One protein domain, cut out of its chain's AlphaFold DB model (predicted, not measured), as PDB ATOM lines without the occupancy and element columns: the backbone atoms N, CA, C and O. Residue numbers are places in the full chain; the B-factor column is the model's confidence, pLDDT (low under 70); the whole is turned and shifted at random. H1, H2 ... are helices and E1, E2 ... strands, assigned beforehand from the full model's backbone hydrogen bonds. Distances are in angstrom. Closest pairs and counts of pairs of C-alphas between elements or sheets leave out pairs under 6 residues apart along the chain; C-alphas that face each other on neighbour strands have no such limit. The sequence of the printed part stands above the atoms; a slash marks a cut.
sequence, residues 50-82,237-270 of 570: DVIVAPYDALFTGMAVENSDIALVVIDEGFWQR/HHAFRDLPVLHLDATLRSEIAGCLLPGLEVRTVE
ATOM      1  N   ASP A  50      46.149 -32.845 -44.449       89.19
ATOM      2  CA  ASP A  50      45.143 -31.908 -43.920       89.19
ATOM      3  C   ASP A  50      45.719 -30.498 -43.689       89.19
ATOM      4  O   ASP A  50      45.039 -29.482 -43.856       89.19
ATOM      5  N   VAL A  51      46.984 -30.426 -43.258       90.62
ATOM      6  CA  VAL A  51      47.680 -29.183 -42.893       90.62
ATOM      7  C   VAL A  51      49.003 -29.106 -43.621       90.62
ATOM      8  O   VAL A  51      49.801 -30.044 -43.588       90.62
ATOM      9  N   ILE A  52      49.267 -27.955 -44.234       88.88
ATOM     10  CA  ILE A  52      50.456 -27.768 -45.057       88.88
ATOM     11  C   ILE A  52      51.234 -26.556 -44.585       88.88
ATOM     12  O   ILE A  52      50.733 -25.435 -44.611       88.88
ATOM     13  N   VAL A  53      52.496 -26.779 -44.222       89.81
ATOM     14  CA  VAL A  53      53.478 -25.711 -44.025       89.81
ATOM     15  C   VAL A  53      54.135 -25.439 -45.370       89.81
ATOM     16  O   VAL A  53      54.897 -26.264 -45.878       89.81
ATOM     17  N   ALA A  54      53.795 -24.307 -45.977       85.62
ATOM     18  CA  ALA A  54      54.239 -23.966 -47.317       85.62
ATOM     19  C   ALA A  54      55.210 -22.775 -47.296       85.62
ATOM     20  O   ALA A  54      55.028 -21.841 -46.512       85.62
ATOM     21  N   PRO A  55      56.218 -22.757 -48.188       84.94
ATOM     22  CA  PRO A  55      56.995 -21.544 -48.420       84.94
ATOM     23  C   PRO A  55      56.076 -20.456 -48.980       84.94
ATOM     24  O   PRO A  55      55.123 -20.773 -49.705       84.94
ATOM     25  N   TYR A  56      56.383 -19.178 -48.743       83.19
ATOM     26  CA  TYR A  56      55.483 -18.102 -49.179       83.19
ATOM     27  C   TYR A  56      55.131 -18.138 -50.671       83.19
ATOM     28  O   TYR A  56      54.022 -17.775 -51.059       83.19
ATOM     29  N   ASP A  57      56.063 -18.566 -51.528       83.81
ATOM     30  CA  ASP A  57      55.873 -18.560 -52.981       83.81
ATOM     31  C   ASP A  57      54.733 -19.490 -53.419       83.81
ATOM     32  O   ASP A  57      54.137 -19.284 -54.486       83.81
ATOM     33  N   ALA A  58      54.386 -20.481 -52.590       84.62
ATOM     34  CA  ALA A  58      53.233 -21.336 -52.815       84.62
ATOM     35  C   ALA A  58      51.946 -20.507 -52.897       84.62
ATOM     36  O   ALA A  58      51.161 -20.735 -53.814       84.62
ATOM     37  N   LEU A  59      51.772 -19.468 -52.065       86.81
ATOM     38  CA  LEU A  59      50.576 -18.610 -52.088       86.81
ATOM     39  C   LEU A  59      50.266 -18.057 -53.482       86.81
ATOM     40  O   LEU A  59      49.100 -17.902 -53.835       86.81
ATOM     41  N   PHE A  60      51.287 -17.767 -54.289       86.75
ATOM     42  CA  PHE A  60      51.120 -17.165 -55.615       86.75
ATOM     43  C   PHE A  60      51.198 -18.174 -56.757       86.75
ATOM     44  O   PHE A  60      50.634 -17.938 -57.825       86.75
ATOM     45  N   THR A  61      51.926 -19.271 -56.561       81.44
ATOM     46  CA  THR A  61      52.144 -20.292 -57.597       81.44
ATOM     47  C   THR A  61      51.158 -21.453 -57.514       81.44
ATOM     48  O   THR A  61      51.024 -22.193 -58.486       81.44
ATOM     49  N   GLY A  62      50.430 -21.567 -56.402       80.19
ATOM     50  CA  GLY A  62      49.581 -22.708 -56.111       80.19
ATOM     51  C   GLY A  62      50.387 -23.897 -55.605       80.19
ATOM     52  O   GLY A  62      51.614 -23.950 -55.703       80.19
ATOM     53  N   MET A  63      49.672 -24.900 -55.115       73.00
ATOM     54  CA  MET A  63      50.184 -26.258 -55.140       73.00
ATOM     55  C   MET A  63      49.523 -26.953 -56.305       73.00
ATOM     56  O   MET A  63      48.336 -26.785 -56.570       73.00
ATOM     57  N   ALA A  64      50.322 -27.689 -57.056       66.75
ATOM     58  CA  ALA A  64      49.794 -28.517 -58.107       66.75
ATOM     59  C   ALA A  64      49.143 -29.712 -57.392       66.75
ATOM     60  O   ALA A  64      49.780 -30.741 -57.319       66.75
ATOM     61  N   VAL A  65      47.952 -29.565 -56.815       69.38
ATOM     62  CA  VAL A  65      47.048 -30.599 -56.269       69.38
ATOM     63  C   VAL A  65      45.617 -30.075 -56.422       69.38
ATOM     64  O   VAL A  65      45.425 -28.866 -56.550       69.38
ATOM     65  N   GLU A  66      44.625 -30.961 -56.490       64.81
ATOM     66  CA  GLU A  66      43.222 -30.537 -56.397       64.81
ATOM     67  C   GLU A  66      42.853 -30.418 -54.909       64.81
ATOM     68  O   GLU A  66      43.148 -31.310 -54.123       64.81
ATOM     69  N   ASN A  67      42.288 -29.272 -54.519       61.62
ATOM     70  CA  ASN A  67      42.211 -28.797 -53.129       61.62
ATOM     71  C   ASN A  67      40.940 -29.246 -52.378       61.62
ATOM     72  O   ASN A  67      40.317 -28.427 -51.708       61.62
ATOM     73  N   SER A  68      40.506 -30.504 -52.491       60.72
ATOM     74  CA  SER A  68      39.296 -30.926 -51.761       60.72
ATOM     75  C   SER A  68      39.520 -31.144 -50.264       60.72
ATOM     76  O   SER A  68      38.602 -30.869 -49.496       60.72
ATOM     77  N   ASP A  69      40.721 -31.567 -49.852       73.88
ATOM     78  CA  ASP A  69      40.932 -32.111 -48.498       73.88
ATOM     79  C   ASP A  69      41.888 -31.285 -47.613       73.88
ATOM     80  O   ASP A  69      41.989 -31.524 -46.412       73.88
ATOM     81  N   ILE A  70      42.552 -30.260 -48.161       85.06
ATOM     82  CA  ILE A  70      43.440 -29.387 -47.376       85.06
ATOM     83  C   ILE A  70      42.592 -28.468 -46.492       85.06
ATOM     84  O   ILE A  70      41.871 -27.607 -46.994       85.06
ATOM     85  N   ALA A  71      42.732 -28.593 -45.174       88.62
ATOM     86  CA  ALA A  71      42.002 -27.796 -44.194       88.62
ATOM     87  C   ALA A  71      42.705 -26.475 -43.831       88.62
ATOM     88  O   ALA A  71      42.036 -25.500 -43.484       88.62
ATOM     89  N   LEU A  72      44.043 -26.429 -43.876       90.44
ATOM     90  CA  LEU A  72      44.820 -25.258 -43.452       90.44
ATOM     91  C   LEU A  72      46.159 -25.137 -44.186       90.44
ATOM     92  O   LEU A  72      46.925 -26.096 -44.280       90.44
ATOM     93  N   VAL A  73      46.492 -23.911 -44.597       89.88
ATOM     94  CA  VAL A  73      47.834 -23.554 -45.076       89.88
ATOM     95  C   VAL A  73      48.527 -22.647 -44.065       89.88
ATOM     96  O   VAL A  73      47.992 -21.611 -43.678       89.88
ATOM     97  N   VAL A  74      49.735 -23.022 -43.659       92.75
ATOM     98  CA  VAL A  74      50.598 -22.257 -42.756       92.75
ATOM     99  C   VAL A  74      51.743 -21.647 -43.557       92.75
ATOM    100  O   VAL A  74      52.450 -22.360 -44.268       92.75
ATOM    101  N   ILE A  75      51.931 -20.335 -43.422       90.50
ATOM    102  CA  ILE A  75      53.026 -19.577 -44.036       90.50
ATOM    103  C   ILE A  75      53.853 -18.955 -42.914       90.50
ATOM    104  O   ILE A  75      53.340 -18.108 -42.187       90.50
ATOM    105  N   ASP A  76      55.108 -19.375 -42.774       87.62
ATOM    106  CA  ASP A  76      56.013 -18.978 -41.682       87.62
ATOM    107  C   ASP A  76      57.094 -17.996 -42.157       87.62
ATOM    108  O   ASP A  76      58.285 -18.297 -42.134       87.62
ATOM    109  N   GLU A  77      56.661 -16.860 -42.719       80.81
ATOM    110  CA  GLU A  77      57.526 -15.768 -43.194       80.81
ATOM    111  C   GLU A  77      56.718 -14.620 -43.830       80.81
ATOM    112  O   GLU A  77      55.611 -14.791 -44.352       80.81
ATOM    113  N   GLY A  78      57.300 -13.419 -43.842       84.12
ATOM    114  CA  GLY A  78      56.768 -12.287 -44.598       84.12
ATOM    115  C   GLY A  78      56.918 -12.496 -46.109       84.12
ATOM    116  O   GLY A  78      58.015 -12.715 -46.617       84.12
ATOM    117  N   PHE A  79      55.821 -12.383 -46.860       86.62
ATOM    118  CA  PHE A  79      55.791 -12.710 -48.296       86.62
ATOM    119  C   PHE A  79      55.639 -11.508 -49.233       86.62
ATOM    120  O   PHE A  79      55.759 -11.621 -50.457       86.62
ATOM    121  N   TRP A  80      55.365 -10.334 -48.671       88.81
ATOM    122  CA  TRP A  80      54.955  -9.153 -49.425       88.81
ATOM    123  C   TRP A  80      56.017  -8.670 -50.426       88.81
ATOM    124  O   TRP A  80      55.668  -8.242 -51.526       88.81
ATOM    125  N   GLN A  81      57.312  -8.797 -50.105       87.88
ATOM    126  CA  GLN A  81      58.394  -8.369 -51.004       87.88
ATOM    127  C   GLN A  81      58.368  -9.130 -52.334       87.88
ATOM    128  O   GLN A  81      58.627  -8.578 -53.403       87.88
ATOM    129  N   ARG A  82      58.035 -10.420 -52.266       86.19
ATOM    130  CA  ARG A  82      58.036 -11.360 -53.396       86.19
ATOM    131  C   ARG A  82      56.721 -11.350 -54.161       86.19
ATOM    132  O   ARG A  82      56.651 -11.835 -55.293       86.19
ATOM    133  N   HIS A 237      46.858 -17.478 -55.432       86.25
ATOM    134  CA  HIS A 237      46.479 -18.545 -56.328       86.25
ATOM    135  C   HIS A 237      45.078 -19.027 -55.959       86.25
ATOM    136  O   HIS A 237      44.752 -19.143 -54.783       86.25
ATOM    137  N   HIS A 238      44.238 -19.295 -56.961       82.31
ATOM    138  CA  HIS A 238      42.822 -19.613 -56.751       82.31
ATOM    139  C   HIS A 238      42.614 -20.785 -55.783       82.31
ATOM    140  O   HIS A 238      41.719 -20.722 -54.958       82.31
ATOM    141  N   ALA A 239      43.506 -21.778 -55.823       78.00
ATOM    142  CA  ALA A 239      43.510 -22.917 -54.909       78.00
ATOM    143  C   ALA A 239      43.535 -22.499 -53.418       78.00
ATOM    144  O   ALA A 239      42.940 -23.164 -52.582       78.00
ATOM    145  N   PHE A 240      44.172 -21.375 -53.080       80.88
ATOM    146  CA  PHE A 240      44.298 -20.887 -51.704       80.88
ATOM    147  C   PHE A 240      43.331 -19.768 -51.334       80.88
ATOM    148  O   PHE A 240      43.341 -19.329 -50.193       80.88
ATOM    149  N   ARG A 241      42.519 -19.268 -52.273       78.44
ATOM    150  CA  ARG A 241      41.642 -18.118 -51.992       78.44
ATOM    151  C   ARG A 241      40.551 -18.437 -50.983       78.44
ATOM    152  O   ARG A 241      40.208 -17.566 -50.195       78.44
ATOM    153  N   ASP A 242      40.046 -19.663 -51.031       79.50
ATOM    154  CA  ASP A 242      38.921 -20.108 -50.209       79.50
ATOM    155  C   ASP A 242      39.378 -20.986 -49.030       79.50
ATOM    156  O   ASP A 242      38.551 -21.485 -48.270       79.50
ATOM    157  N   LEU A 243      40.693 -21.176 -48.865       84.81
ATOM    158  CA  LEU A 243      41.266 -21.957 -47.774       84.81
ATOM    159  C   LEU A 243      41.658 -21.061 -46.593       84.81
ATOM    160  O   LEU A 243      42.188 -19.967 -46.806       84.81
ATOM    161  N   PRO A 244      41.486 -21.531 -45.345       89.25
ATOM    162  CA  PRO A 244      42.093 -20.888 -44.191       89.25
ATOM    163  C   PRO A 244      43.616 -20.780 -44.354       89.25
ATOM    164  O   PRO A 244      44.300 -21.767 -44.640       89.25
ATOM    165  N   VAL A 245      44.150 -19.575 -44.138       90.00
ATOM    166  CA  VAL A 245      45.592 -19.299 -44.136       90.00
ATOM    167  C   VAL A 245      46.001 -18.797 -42.756       90.00
ATOM    168  O   VAL A 245      45.522 -17.759 -42.302       90.00
ATOM    169  N   LEU A 246      46.919 -19.510 -42.106       93.44
ATOM    170  CA  LEU A 246      47.615 -19.040 -40.914       93.44
ATOM    171  C   LEU A 246      48.946 -18.410 -41.334       93.44
ATOM    172  O   LEU A 246      49.875 -19.110 -41.737       93.44
ATOM    173  N   HIS A 247      49.039 -17.084 -41.237       92.44
ATOM    174  CA  HIS A 247      50.268 -16.342 -41.518       92.44
ATOM    175  C   HIS A 247      51.023 -16.043 -40.220       92.44
ATOM    176  O   HIS A 247      50.542 -15.287 -39.377       92.44
ATOM    177  N   LEU A 248      52.203 -16.641 -40.066       91.94
ATOM    178  CA  LEU A 248      53.126 -16.398 -38.965       91.94
ATOM    179  C   LEU A 248      54.244 -15.475 -39.459       91.94
ATOM    180  O   LEU A 248      54.972 -15.798 -40.394       91.94
ATOM    181  N   ASP A 249      54.363 -14.298 -38.848       89.88
ATOM    182  CA  ASP A 249      55.400 -13.319 -39.174       89.88
ATOM    183  C   ASP A 249      55.723 -12.491 -37.926       89.88
ATOM    184  O   ASP A 249      54.865 -11.801 -37.372       89.88
ATOM    185  N   ALA A 250      56.979 -12.565 -37.479       87.62
ATOM    186  CA  ALA A 250      57.472 -11.853 -36.298       87.62
ATOM    187  C   ALA A 250      57.471 -10.322 -36.466       87.62
ATOM    188  O   ALA A 250      57.595  -9.584 -35.491       87.62
ATOM    189  N   THR A 251      57.359  -9.849 -37.703       90.44
ATOM    190  CA  THR A 251      57.454  -8.445 -38.110       90.44
ATOM    191  C   THR A 251      56.271  -8.027 -38.986       90.44
ATOM    192  O   THR A 251      56.378  -7.109 -39.796       90.44
ATOM    193  N   LEU A 252      55.126  -8.701 -38.830       91.88
ATOM    194  CA  LEU A 252      53.943  -8.486 -39.659       91.88
ATOM    195  C   LEU A 252      53.517  -7.011 -39.703       91.88
ATOM    196  O   LEU A 252      53.220  -6.394 -38.679       91.88
ATOM    197  N   ARG A 253      53.365  -6.480 -40.918       91.69
ATOM    198  CA  ARG A 253      52.707  -5.192 -41.181       91.69
ATOM    199  C   ARG A 253      51.361  -5.432 -41.842       91.69
ATOM    200  O   ARG A 253      51.292  -5.727 -43.039       91.69
ATOM    201  N   SER A 254      50.296  -5.323 -41.055       91.56
ATOM    202  CA  SER A 254      48.938  -5.690 -41.466       91.56
ATOM    203  C   SER A 254      48.436  -4.882 -42.660       91.56
ATOM    204  O   SER A 254      47.733  -5.428 -43.505       91.56
ATOM    205  N   GLU A 255      48.853  -3.624 -42.803       89.75
ATOM    206  CA  GLU A 255      48.456  -2.779 -43.932       89.75
ATOM    207  C   GLU A 255      49.076  -3.230 -45.256       89.75
ATOM    208  O   GLU A 255      48.541  -2.907 -46.309       89.75
ATOM    209  N   ILE A 256      50.196  -3.961 -45.219       91.50
ATOM    210  CA  ILE A 256      50.800  -4.560 -46.415       91.50
ATOM    211  C   ILE A 256      50.204  -5.949 -46.647       91.50
ATOM    212  O   ILE A 256      49.758  -6.263 -47.751       91.50
ATOM    213  N   ALA A 257      50.185  -6.793 -45.612       90.06
ATOM    214  CA  ALA A 257      49.699  -8.165 -45.725       90.06
ATOM    215  C   ALA A 257      48.211  -8.221 -46.116       90.06
ATOM    216  O   ALA A 257      47.829  -9.032 -46.959       90.06
ATOM    217  N   GLY A 258      47.395  -7.300 -45.597       90.50
ATOM    218  CA  GLY A 258      45.971  -7.184 -45.916       90.50
ATOM    219  C   GLY A 258      45.674  -6.852 -47.383       90.50
ATOM    220  O   GLY A 258      44.599  -7.194 -47.870       90.50
ATOM    221  N   CYS A 259      46.622  -6.264 -48.128       89.25
ATOM    222  CA  CYS A 259      46.484  -6.074 -49.578       89.25
ATOM    223  C   CYS A 259      46.490  -7.402 -50.351       89.25
ATOM    224  O   CYS A 259      45.963  -7.476 -51.460       89.25
ATOM    225  N   LEU A 260      47.127  -8.436 -49.795       88.75
ATOM    226  CA  LEU A 260      47.303  -9.747 -50.424       88.75
ATOM    227  C   LEU A 260      46.369 -10.804 -49.830       88.75
ATOM    228  O   LEU A 260      45.923 -11.687 -50.558       88.75
ATOM    229  N   LEU A 261      46.060 -10.690 -48.538       88.44
ATOM    230  CA  LEU A 261      45.109 -11.525 -47.807       88.44
ATOM    231  C   LEU A 261      43.954 -10.647 -47.294       88.44
ATOM    232  O   LEU A 261      43.985 -10.193 -46.147       88.44
ATOM    233  N   PRO A 262      42.941 -10.359 -48.134       83.81
ATOM    234  CA  PRO A 262      41.769  -9.610 -47.700       83.81
ATOM    235  C   PRO A 262      41.077 -10.317 -46.529       83.81
ATOM    236  O   PRO A 262      40.873 -11.526 -46.572       83.81
ATOM    237  N   GLY A 263      40.703  -9.564 -45.493       86.56
ATOM    238  CA  GLY A 263      40.066 -10.127 -44.295       86.56
ATOM    239  C   GLY A 263      41.035 -10.707 -43.260       86.56
ATOM    240  O   GLY A 263      40.588 -11.396 -42.349       86.56
ATOM    241  N   LEU A 264      42.339 -10.427 -43.373       91.12
ATOM    242  CA  LEU A 264      43.345 -10.837 -42.391       91.12
ATOM    243  C   LEU A 264      42.982 -10.373 -40.967       91.12
ATOM    244  O   LEU A 264      42.981  -9.175 -40.670       91.12
ATOM    245  N   GLU A 265      42.753 -11.332 -40.071       93.88
ATOM    246  CA  GLU A 265      42.642 -11.092 -38.633       93.88
ATOM    247  C   GLU A 265      44.015 -11.215 -37.971       93.88
ATOM    248  O   GLU A 265      44.691 -12.238 -38.083       93.88
ATOM    249  N   VAL A 266      44.436 -10.171 -37.255       94.50
ATOM    250  CA  VAL A 266      45.778 -10.105 -36.664       94.50
ATOM    251  C   VAL A 266      45.718 -10.338 -35.162       94.50
ATOM    252  O   VAL A 266      44.983  -9.668 -34.434       94.50
ATOM    253  N   ARG A 267      46.544 -11.271 -34.683       94.75
ATOM    254  CA  ARG A 267      46.805 -11.502 -33.260       94.75
ATOM    255  C   ARG A 267      48.284 -11.261 -32.984       94.75
ATOM    256  O   ARG A 267      49.131 -11.984 -33.495       94.75
ATOM    257  N   THR A 268      48.581 -10.261 -32.162       92.19
ATOM    258  CA  THR A 268      49.954  -9.959 -31.741       92.19
ATOM    259  C   THR A 268      50.273 -10.690 -30.445       92.19
ATOM    260  O   THR A 268      49.519 -10.598 -29.476       92.19
ATOM    261  N   VAL A 269      51.405 -11.390 -30.422       90.50
ATOM    262  CA  VAL A 269      51.954 -12.020 -29.219       90.50
ATOM    263  C   VAL A 269      53.237 -11.291 -28.847       90.50
ATOM    264  O   VAL A 269      54.251 -11.411 -29.526       90.50
ATOM    265  N   GLU A 270      53.183 -10.528 -27.760       87.12
ATOM    266  CA  GLU A 270      54.339  -9.811 -27.224       87.12
ATOM    267  C   GLU A 270      55.094 -10.718 -26.248       87.12
ATOM    268  O   GLU A 270      54.566 -11.105 -25.203       87.12
TER     269      GLU A 270
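What this domain is: This is residues 50 to 82 and 237 to 270 of the 570 residues of an uncharacterized protein of Oceanicola sp. 22II-s10i (UniProt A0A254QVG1). With little regular structure, this is a small sheet of three short parallel strands, order E1, E2, E3, set among loops, with H1 and H2 near each other and H3 away from both. The 67 printed residues run E1, H1, E2, H2, E3, H3; the class is mixed, with 25 residues in named elements. The whole is compact, radius of gyration of the C-alphas 11.8 A, yet elongated, spanning 36 by 22 by 20 A.

Where its parts are: E2, residues 72 to 76, is 13.0 A long. E1, residues 51 to 54, begins at C-alpha (47.680, -29.183, -42.893) and is 9.5 A long; E3, residues 245 to 248, is 9.6 A. H1, residues 58 to 61, is 5.0 A; H2, residues 238 to 241, 5.1 A; H3, residues 254 to 257, 5.0 A, ending at C-alpha (49.699, -8.165, -45.725).

How they stand to each other: E1 and E2 are parallel at 32 degrees, with N 74 and O 52 within hydrogen-bond range at 2.8 A. E2 and E3 are parallel at 22 degrees, with N 246 and O 73 at 2.8 A. E1, H1 and E2 form a strand-helix-strand unit, two parallel neighbour strands with a helix between, its crossover right-handed. H1 only grazes the sheet, with residues 58 to 59; H2 and H3 are not on it. H1 and H2 are close but not clearly touching, their closest C-alphas, Leu 59 and Phe 240, 6.7 A apart. The helices are too short for O i to N i+4 pairs; the one O i to N i+3 pair is within range in H1 and H2, but 0 of 1 in H3.

The domain as a whole: Residues 83 to 236 are not printed; C-alphas 82 and 237 are 13.9 A apart. Of the links printed whole, none is long. Residues 64 to 68 have pLDDT under 70.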